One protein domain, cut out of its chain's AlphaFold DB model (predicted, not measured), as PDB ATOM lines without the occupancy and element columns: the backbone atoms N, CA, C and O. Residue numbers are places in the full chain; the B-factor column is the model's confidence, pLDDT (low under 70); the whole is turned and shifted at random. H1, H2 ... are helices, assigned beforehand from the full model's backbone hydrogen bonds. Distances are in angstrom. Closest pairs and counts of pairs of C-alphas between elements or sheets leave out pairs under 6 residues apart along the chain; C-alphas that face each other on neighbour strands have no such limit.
ATOM      1  N   PRO A 281     166.456 172.837 129.028       89.81
ATOM      2  CA  PRO A 281     167.022 172.487 130.328       89.81
ATOM      3  C   PRO A 281     166.281 171.350 131.025       89.81
ATOM      4  O   PRO A 281     166.906 170.624 131.784       89.81
ATOM      5  N   ASP A 282     164.995 171.138 130.742       90.75
ATOM      6  CA  ASP A 282     164.180 170.062 131.331       90.75
ATOM      7  C   ASP A 282     164.551 168.663 130.838       90.75
ATOM      8  O   ASP A 282     164.301 167.673 131.524       90.75
ATOM      9  N   LYS A 283     165.180 168.573 129.661       91.19
ATOM     10  CA  LYS A 283     165.596 167.296 129.079       91.19
ATOM     11  C   LYS A 283     167.064 166.991 129.340       91.19
ATOM     12  O   LYS A 283     167.397 165.852 129.640       91.19
ATOM     13  N   PHE A 284     167.928 167.995 129.203       89.31
ATOM     14  CA  PHE A 284     169.382 167.800 129.219       89.31
ATOM     15  C   PHE A 284     170.078 168.413 130.432       89.31
ATOM     16  O   PHE A 284     171.237 168.105 130.675       89.31
ATOM     17  N   GLY A 285     169.397 169.287 131.175       91.44
ATOM     18  CA  GLY A 285     169.946 169.881 132.385       91.44
ATOM     19  C   GLY A 285     169.897 168.941 133.583       91.44
ATOM     20  O   GLY A 285     169.069 168.033 133.662       91.44
ATOM     21  N   GLU A 286     170.743 169.213 134.561       92.56
ATOM     22  CA  GLU A 286     170.781 168.529 135.845       92.56
ATOM     23  C   GLU A 286     170.710 169.558 136.972       92.56
ATOM     24  O   GLU A 286     171.192 170.685 136.848       92.56
ATOM     25  N   THR A 287     170.044 169.213 138.071       93.62
ATOM     26  CA  THR A 287     170.151 169.984 139.317       93.62
ATOM     27  C   THR A 287     171.445 169.603 140.034       93.62
ATOM     28  O   THR A 287     172.030 168.564 139.734       93.62
ATOM     29  N   LEU A 288     171.870 170.388 141.027       90.75
ATOM     30  CA  LEU A 288     173.064 170.048 141.814       90.75
ATOM     31  C   LEU A 288     172.959 168.655 142.468       90.75
ATOM     32  O   LEU A 288     173.945 167.942 142.603       90.75
ATOM     33  N   ILE A 289     171.751 168.256 142.876       90.06
ATOM     34  CA  ILE A 289     171.515 166.932 143.466       90.06
ATOM     35  C   ILE A 289     171.782 165.838 142.428       90.06
ATOM     36  O   ILE A 289     172.476 164.873 142.732       90.06
ATOM     37  N   ASN A 290     171.277 166.008 141.204       91.31
ATOM     38  CA  ASN A 290     171.496 165.049 140.121       91.31
ATOM     39  C   ASN A 290     172.984 164.950 139.762       91.31
ATOM     40  O   ASN A 290     173.502 163.846 139.631       91.31
ATOM     41  N   GLU A 291     173.678 166.089 139.692       90.31
ATOM     42  CA  GLU A 291     175.126 166.150 139.450       90.31
ATOM     43  C   GLU A 291     175.905 165.345 140.486       90.31
ATOM     44  O   GLU A 291     176.761 164.543 140.132       90.31
ATOM     45  N   ARG A 292     175.572 165.507 141.767       88.38
ATOM     46  CA  ARG A 292     176.227 164.794 142.869       88.38
ATOM     47  C   ARG A 292     175.934 163.297 142.886       88.38
ATOM     48  O   ARG A 292     176.792 162.523 143.304       88.38
ATOM     49  N   ILE A 293     174.738 162.892 142.460       88.81
ATOM     50  CA  ILE A 293     174.362 161.476 142.336       88.81
ATOM     51  C   ILE A 293     175.131 160.825 141.183       88.81
ATOM     52  O   ILE A 293     175.656 159.727 141.346       88.81
ATOM     53  N   ASN A 294     175.220 161.502 140.036       87.12
ATOM     54  CA  ASN A 294     175.783 160.931 138.813       87.12
ATOM     55  C   ASN A 294     177.314 161.061 138.734       87.12
ATOM     56  O   ASN A 294     177.989 160.136 138.293       87.12
ATOM     57  N   GLY A 295     177.858 162.208 139.144       82.75
ATOM     58  CA  GLY A 295     179.286 162.540 139.082       82.75
ATOM     59  C   GLY A 295     180.024 162.422 140.416       82.75
ATOM     60  O   GLY A 295     181.242 162.587 140.453       82.75
ATOM     61  N   GLY A 296     179.308 162.123 141.502       82.88
ATOM     62  CA  GLY A 296     179.851 162.108 142.856       82.88
ATOM     63  C   GLY A 296     179.847 163.488 143.516       82.88
ATOM     64  O   GLY A 296     179.722 164.530 142.876       82.88
ATOM     65  N   THR A 297     179.965 163.497 144.842       80.50
ATOM     66  CA  THR A 297     180.093 164.733 145.623       80.50
ATOM     67  C   THR A 297     181.560 164.992 145.920       80.50
ATOM     68  O   THR A 297     182.269 164.079 146.340       80.50
ATOM     69  N   PHE A 298     182.017 166.235 145.758       73.31
ATOM     70  CA  PHE A 298     183.365 166.599 146.172       73.31
ATOM     71  C   PHE A 298     183.421 166.712 147.701       73.31
ATOM     72  O   PHE A 298     182.957 167.689 148.290       73.31
ATOM     73  N   THR A 299     183.954 165.681 148.349       70.38
ATOM     74  CA  THR A 299     184.198 165.644 149.792       70.38
ATOM     75  C   THR A 299     185.657 166.010 150.050       70.38
ATOM     76  O   THR A 299     186.553 165.364 149.508       70.38
ATOM     77  N   GLY A 300     185.916 167.050 150.849       65.62
ATOM     78  CA  GLY A 300     187.278 167.379 151.294       65.62
ATOM     79  C   GLY A 300     187.871 166.308 152.225       65.62
ATOM     80  O   GLY A 300     187.285 165.244 152.416       65.62
ATOM     81  N   SER A 301     189.005 166.607 152.868       61.56
ATOM     82  CA  SER A 301     189.730 165.669 153.749       61.56
ATOM     83  C   SER A 301     188.945 165.181 154.980       61.56
ATOM     84  O   SER A 301     189.350 164.202 155.596       61.56
ATOM     85  N   GLU A 302     187.823 165.821 155.333       58.47
ATOM     86  CA  GLU A 302     187.042 165.523 156.547       58.47
ATOM     87  C   GLU A 302     185.551 165.229 156.280       58.47
ATOM     88  O   GLU A 302     184.689 165.643 157.050       58.47
ATOM     89  N   ASN A 303     185.202 164.551 155.175       61.66
ATOM     90  CA  ASN A 303     183.801 164.228 154.821       61.66
ATOM     91  C   ASN A 303     182.850 165.448 154.835       61.66
ATOM     92  O   ASN A 303     181.635 165.314 154.990       61.66
ATOM     93  N   PHE A 304     183.398 166.654 154.669       64.62
ATOM     94  CA  PHE A 304     182.628 167.886 154.666       64.62
ATOM     95  C   PHE A 304     181.795 167.962 153.386       64.62
ATOM     96  O   PHE A 304     182.336 168.105 152.287       64.62
ATOM     97  N   GLN A 305     180.476 167.857 153.533       66.56
ATOM     98  CA  GLN A 305     179.529 168.012 152.439       66.56
ATOM     99  C   GLN A 305     178.943 169.424 152.459       66.56
ATOM    100  O   GLN A 305     178.254 169.812 153.403       66.56
ATOM    101  N   LEU A 306     179.179 170.188 151.390       72.12
ATOM    102  CA  LEU A 306     178.604 171.524 151.246       72.12
ATOM    103  C   LEU A 306     177.066 171.456 151.171       72.12
ATOM    104  O   LEU A 306     176.531 170.790 150.269       72.12
ATOM    105  N   PRO A 307     176.334 172.183 152.041       77.56
ATOM    106  CA  PRO A 307     174.884 172.295 151.944       77.56
ATOM    107  C   PRO A 307     174.456 172.868 150.590       77.56
ATOM    108  O   PRO A 307     174.996 173.877 150.139       77.56
ATOM    109  N   ASN A 308     173.417 172.293 149.975       76.50
ATOM    110  CA  ASN A 308     172.914 172.728 148.658       76.50
ATOM    111  C   ASN A 308     172.604 174.235 148.591       76.50
ATOM    112  O   ASN A 308     172.738 174.845 147.538       76.50
ATOM    113  N   LYS A 309     172.208 174.849 149.716       76.38
ATOM    114  CA  LYS A 309     171.881 176.282 149.812       76.38
ATOM    115  C   LYS A 309     173.090 177.207 149.613       76.38
ATOM    116  O   LYS A 309     172.888 178.377 149.318       76.38
ATOM    117  N   MET A 310     174.315 176.705 149.781       79.62
ATOM    118  CA  MET A 310     175.540 177.487 149.567       79.62
ATOM    119  C   MET A 310     175.933 177.580 148.088       79.62
ATOM    120  O   MET A 310     176.737 178.430 147.720       79.62
ATOM    121  N   MET A 311     175.358 176.729 147.235       84.94
ATOM    122  CA  MET A 311     175.642 176.707 145.806       84.94
ATOM    123  C   MET A 311     174.630 177.557 145.040       84.94
ATOM    124  O   MET A 311     173.420 177.317 145.082       84.94
ATOM    125  N   ALA A 312     175.131 178.539 144.289       83.62
ATOM    126  CA  ALA A 312     174.296 179.345 143.410       83.62
ATOM    127  C   ALA A 312     173.578 178.454 142.385       83.62
ATOM    128  O   ALA A 312     174.156 177.519 141.826       83.62
ATOM    129  N   ASN A 313     172.303 178.756 142.133       88.62
ATOM    130  CA  ASN A 313     171.466 178.043 141.165       88.62
ATOM    131  C   ASN A 313     171.340 176.529 141.434       88.62
ATOM    132  O   ASN A 313     171.066 175.771 140.507       88.62
ATOM    133  N   ALA A 314     171.513 176.057 142.676       88.00
ATOM    134  CA  ALA A 314     171.469 174.628 143.019       88.00
ATOM    135  C   ALA A 314     170.173 173.913 142.585       88.00
ATOM    136  O   ALA A 314     170.212 172.753 142.173       88.00
ATOM    137  N   GLY A 315     169.034 174.612 142.654       89.75
ATOM    138  CA  GLY A 315     167.728 174.094 142.234       89.75
ATOM    139  C   GLY A 315     167.448 174.188 140.730       89.75
ATOM    140  O   GLY A 315     166.474 173.608 140.264       89.75
ATOM    141  N   MET A 316     168.277 174.903 139.961       92.25
ATOM    142  CA  MET A 316     168.095 175.043 138.515       92.25
ATOM    143  C   MET A 316     168.715 173.863 137.766       92.25
ATOM    144  O   MET A 316     169.764 173.342 138.162       92.25
ATOM    145  N   ARG A 317     168.080 173.474 136.657       93.12
ATOM    146  CA  ARG A 317     168.589 172.455 135.732       93.12
ATOM    147  C   ARG A 317     169.589 173.109 134.779       93.12
ATOM    148  O   ARG A 317     169.194 173.916 133.944       93.12
ATOM    149  N   LEU A 318     170.870 172.787 134.920       92.50
ATOM    150  CA  LEU A 318     171.963 173.344 134.118       92.50
ATOM    151  C   LEU A 318     172.623 172.239 133.296       92.50
ATOM    152  O   LEU A 318     172.637 171.091 133.714       92.50
ATOM    153  N   TYR A 319     173.179 172.585 132.142       91.94
ATOM    154  CA  TYR A 319     173.950 171.668 131.300       91.94
ATOM    155  C   TYR A 319     175.161 172.388 130.704       91.94
ATOM    156  O   TYR A 319     175.234 173.623 130.701       91.94
ATOM    157  N   GLY A 320     176.102 171.614 130.163       91.69
ATOM    158  CA  GLY A 320     177.246 172.153 129.433       91.69
ATOM    159  C   GLY A 320     178.119 173.061 130.297       91.69
ATOM    160  O   GLY A 320     178.408 172.754 131.452       91.69
ATOM    161  N   GLY A 321     178.514 174.210 129.748       91.81
ATOM    162  CA  GLY A 321     179.374 175.179 130.427       91.81
ATOM    163  C   GLY A 321     178.826 175.669 131.765       91.81
ATOM    164  O   GLY A 321     179.573 175.784 132.731       91.81
ATOM    165  N   ALA A 322     177.516 175.913 131.860       91.31
ATOM    166  CA  ALA A 322     176.899 176.410 133.090       91.31
ATOM    167  C   ALA A 322     176.982 175.384 134.233       91.31
ATOM    168  O   ALA A 322     177.286 175.739 135.372       91.31
ATOM    169  N   GLN A 323     176.765 174.110 133.910       91.12
ATOM    170  CA  GLN A 323     176.942 172.992 134.835       91.12
ATOM    171  C   GLN A 323     178.416 172.832 135.237       91.12
ATOM    172  O   GLN A 323     178.720 172.748 136.426       91.12
ATOM    173  N   TYR A 324     179.346 172.897 134.277       90.31
ATOM    174  CA  TYR A 324     180.786 172.869 134.565       90.31
ATOM    175  C   TYR A 324     181.211 174.000 135.515       90.31
ATOM    176  O   TYR A 324     181.926 173.767 136.489       90.31
ATOM    177  N   HIS A 325     180.725 175.223 135.291       91.12
ATOM    178  CA  HIS A 325     180.996 176.355 136.175       91.12
ATOM    179  C   HIS A 325     180.451 176.146 137.590       91.12
ATOM    180  O   HIS A 325     181.131 176.505 138.552       91.12
ATOM    181  N   ARG A 326     179.261 175.544 137.735       91.31
ATOM    182  CA  ARG A 326     178.704 175.193 139.049       91.31
ATOM    183  C   ARG A 326     179.581 174.164 139.767       91.31
ATOM    184  O   ARG A 326     179.922 174.389 140.924       91.31
ATOM    185  N   ALA A 327     180.029 173.118 139.074       88.56
ATOM    186  CA  ALA A 327     180.949 172.125 139.636       88.56
ATOM    187  C   ALA A 327     182.300 172.745 140.054       88.56
ATOM    188  O   ALA A 327     182.815 172.468 141.136       88.56
ATOM    189  N   MET A 328     182.861 173.652 139.247       89.12
ATOM    190  CA  MET A 328     184.095 174.373 139.597       89.12
ATOM    191  C   MET A 328     183.920 175.322 140.785       89.12
ATOM    192  O   MET A 328     184.851 175.504 141.571       89.12
ATOM    193  N   ALA A 329     182.746 175.936 140.937       88.69
ATOM    194  CA  ALA A 329     182.437 176.747 142.108       88.69
ATOM    195  C   ALA A 329     182.367 175.890 143.382       88.69
ATOM    196  O   ALA A 329     182.921 176.290 144.404       88.69
ATOM    197  N   GLU A 330     181.767 174.698 143.304       87.00
ATOM    198  CA  GLU A 330     181.735 173.740 144.415       87.00
ATOM    199  C   GLU A 330     183.152 173.330 144.826       87.00
ATOM    200  O   GLU A 330     183.517 173.457 145.994       87.00
ATOM    201  N   PHE A 331     183.984 172.945 143.854       86.62
ATOM    202  CA  PHE A 331     185.388 172.602 144.084       86.62
ATOM    203  C   PHE A 331     186.154 173.725 144.799       86.62
ATOM    204  O   PHE A 331     186.812 173.482 145.809       86.62
ATOM    205  N   ARG A 332     186.037 174.971 144.317       86.62
ATOM    206  CA  ARG A 332     186.716 176.132 144.921       86.62
ATOM    207  C   ARG A 332     186.294 176.369 146.367       86.62
ATOM    208  O   ARG A 332     187.144 176.703 147.186       86.62
ATOM    209  N   LEU A 333     185.008 176.203 146.676       84.31
ATOM    210  CA  LEU A 333     184.499 176.370 148.037       84.31
ATOM    211  C   LEU A 333     185.044 175.297 148.978       84.31
ATOM    212  O   LEU A 333     185.480 175.627 150.079       84.31
ATOM    213  N   VAL A 334     185.065 174.032 148.547       82.94
ATOM    214  CA  VAL A 334     185.611 172.956 149.381       82.94
ATOM    215  C   VAL A 334     187.110 173.135 149.575       82.94
ATOM    216  O   VAL A 334     187.560 173.142 150.715       82.94
ATOM    217  N   VAL A 335     187.884 173.352 148.508       82.88
ATOM    218  CA  VAL A 335     189.339 173.547 148.624       82.88
ATOM    219  C   VAL A 335     189.678 174.775 149.465       82.88
ATOM    220  O   VAL A 335     190.556 174.698 150.316       82.88
ATOM    221  N   GLY A 336     188.944 175.880 149.309       80.50
ATOM    222  CA  GLY A 336     189.133 177.077 150.133       80.50
ATOM    223  C   GLY A 336     188.831 176.872 151.622       80.50
ATOM    224  O   GLY A 336     189.288 177.659 152.445       80.50
ATOM    225  N   SER A 337     188.083 175.824 151.980       76.38
ATOM    226  CA  SER A 337     187.800 175.454 153.374       76.38
ATOM    227  C   SER A 337     188.819 174.482 153.979       76.38
ATOM    228  O   SER A 337     188.808 174.267 155.193       76.38
ATOM    229  N   ILE A 338     189.715 173.911 153.164       78.62
ATOM    230  CA  ILE A 338     190.776 173.025 153.646       78.62
ATOM    231  C   ILE A 338     191.803 173.880 154.385       78.62
ATOM    232  O   ILE A 338     192.465 174.737 153.801       78.62
ATOM    233  N   LYS A 339     191.944 173.637 155.690       72.12
ATOM    234  CA  LYS A 339     193.014 174.250 156.477       72.12
ATOM    235  C   LYS A 339     194.341 173.664 156.016       72.12
ATOM    236  O   LYS A 339     194.535 172.451 156.078       72.12
ATOM    237  N   CYS A 340     195.256 174.522 155.577       69.56
ATOM    238  CA  CYS A 340     196.630 174.097 155.361       69.56
ATOM    239  C   CYS A 340     197.202 173.600 156.699       69.56
ATOM    240  O   CYS A 340     196.966 174.248 157.727       69.56
ATOM    241  N   PRO A 341     197.926 172.468 156.713       77.88
ATOM    242  CA  PRO A 341     198.639 172.051 157.908       77.88
ATOM    243  C   PRO A 341     199.559 173.195 158.360       77.88
ATOM    244  O   PRO A 341     200.112 173.903 157.510       77.88
ATOM    245  N   PRO A 342     199.678 173.435 159.676       77.38
ATOM    246  CA  PRO A 342     200.543 174.489 160.178       77.38
ATOM    247  C   PRO A 342     201.977 174.173 159.757       77.38
ATOM    248  O   PRO A 342     202.529 173.162 160.175       77.38
ATOM    249  N   ILE A 343     202.552 175.036 158.922       80.69
ATOM    250  CA  ILE A 343     203.951 174.923 158.520       80.69
ATOM    251  C   ILE A 343     204.780 175.571 159.624       80.69
ATOM    252  O   ILE A 343     204.563 176.737 159.974       80.69
ATOM    253  N   THR A 344     205.699 174.818 160.216       83.75
ATOM    254  CA  THR A 344     206.551 175.341 161.283       83.75
ATOM    255  C   THR A 344     207.575 176.323 160.719       83.75
ATOM    256  O   THR A 344     207.953 176.284 159.547       83.75
ATOM    257  N   ARG A 345     208.079 177.224 161.570       78.50
ATOM    258  CA  ARG A 345     209.154 178.144 161.173       78.50
ATOM    259  C   ARG A 345     210.415 177.387 160.741       78.50
ATOM    260  O   ARG A 345     211.121 177.854 159.856       78.50
ATOM    261  N   GLU A 346     210.680 176.231 161.345       79.81
ATOM    262  CA  GLU A 346     211.800 175.354 160.996       79.81
ATOM    263  C   GLU A 346     211.612 174.730 159.611       79.81
ATOM    264  O   GLU A 346     212.551 174.733 158.823       79.81
ATOM    265  N   GLU A 347     210.403 174.274 159.270       81.00
ATOM    266  CA  GLU A 347     210.066 173.785 157.925       81.00
ATOM    267  C   GLU A 347     210.214 174.882 156.869       81.00
ATOM    268  O   GLU A 347     210.796 174.640 155.814       81.00
ATOM    269  N   ILE A 348     209.760 176.105 157.170       75.81
ATOM    270  CA  ILE A 348     209.919 177.261 156.276       75.81
ATOM    271  C   ILE A 348     211.404 177.561 156.059       75.81
ATOM    272  O   ILE A 348     211.837 177.680 154.919       75.81
ATOM    273  N   VAL A 349     212.199 177.664 157.128       75.38
ATOM    274  CA  VAL A 349     213.633 177.989 157.034       75.38
ATOM    275  C   VAL A 349     214.424 176.868 156.348       75.38
ATOM    276  O   VAL A 349     215.295 177.169 155.539       75.38
ATOM    277  N   ASN A 350     214.088 175.595 156.592       70.94
ATOM    278  CA  ASN A 350     214.699 174.445 155.912       70.94
ATOM    279  C   ASN A 350     214.319 174.364 154.427       70.94
ATOM    280  O   ASN A 350     215.129 173.922 153.618       70.94
ATOM    281  N   ALA A 351     213.116 174.813 154.055       71.38
ATOM    282  CA  ALA A 351     212.712 174.959 152.656       71.38
ATOM    283  C   ALA A 351     213.365 176.178 151.970       71.38
ATOM    284  O   ALA A 351     213.434 176.226 150.746       71.38
ATOM    285  N   CYS A 352     213.871 177.151 152.737       64.75
ATOM    286  CA  CYS A 352     214.553 178.358 152.249       64.75
ATOM    287  C   CYS A 352     216.064 178.145 152.009       64.75
ATOM    288  O   CYS A 352     216.868 179.032 152.303       64.75
TER     289      CYS A 352
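Overview. This is residues 281 to 352 of the 370 residues of the protein "Dynamin-type G domain-containing protein" of Aegilops tauschii subsp. strangulata (UniProt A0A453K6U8). One long helix, H3, runs along a small body, with the shorter H2 near it and a long looped stretch, residues 296 to 319, that goes out beside H3 and folds back. From the far end of H3 a thin arm leads away; its residues 340 to 352 stick out and end in the small helix H4, while the one-turn helix H1 lies at the opposite end of the model. The printed part has 72 residues with four named helices, in the order H1, H2, H3, H4, and no named strand; the class is all helix, with 37 of the 72 residues in helices. The whole is only just loose, close to extended, with a radius of gyration of the C-alphas of 16.8 A, and spans 57 by 22 by 18 A, the arm adding much of the length.

Arrangement. H1, residues 281 to 284, comes first and touches no helix. A tight link of 3 residues leads to H2, residues 288 to 295, yet H1 and H2 are apart. A long link of 24 residues then leads to H3, residues 320 to 337. H2 and H3 are near each other: 9 pairs of their C-alphas lie within 10 A, and the closest are 8.1 A apart. H1 and H3 are apart. A short link of 7 residues leads on to H4, residues 345 to 351, which is apart from H1, H2 and H3. In H2, H3 and H4 each O i to N i+4 pair is within hydrogen-bond range; H1 is too short for such a pair, and its one O i to N i+3 pair is not within range.

Along the chain. H1 begins at C-alpha 281, at (167.022, 172.487, 130.328), and measures 5.4 A from first to last C-alpha. H2 has 8 residues, Leu 288 to Gly 295, and measures 10.1 A. H3 is the longest helix, with 18 residues; it measures 26.4 A, from C-alpha 320 at (177.246, 172.153, 129.433) to C-alpha 337 at (187.800, 175.454, 153.374). H4 has 7 residues, measures 9.8 A and ends at C-alpha 351, at (212.712, 174.959, 152.656).

Size, cuts and confidence. The two C-alphas farthest apart, those of Lys 283 and Glu 346, are 56.7 A apart. Residues 340 to 352, of which 345 to 351 belong to H4, stand free. Without them the body has 59 residues, spans 39 by 17 by 17 A and has a radius of gyration of 11.4 A. The printed part has no cut. The link from H2 to H3 is long. The mean pLDDT of the printed part is 82.4; residues 300 to 305, residue 340 and residue 352 are under 70.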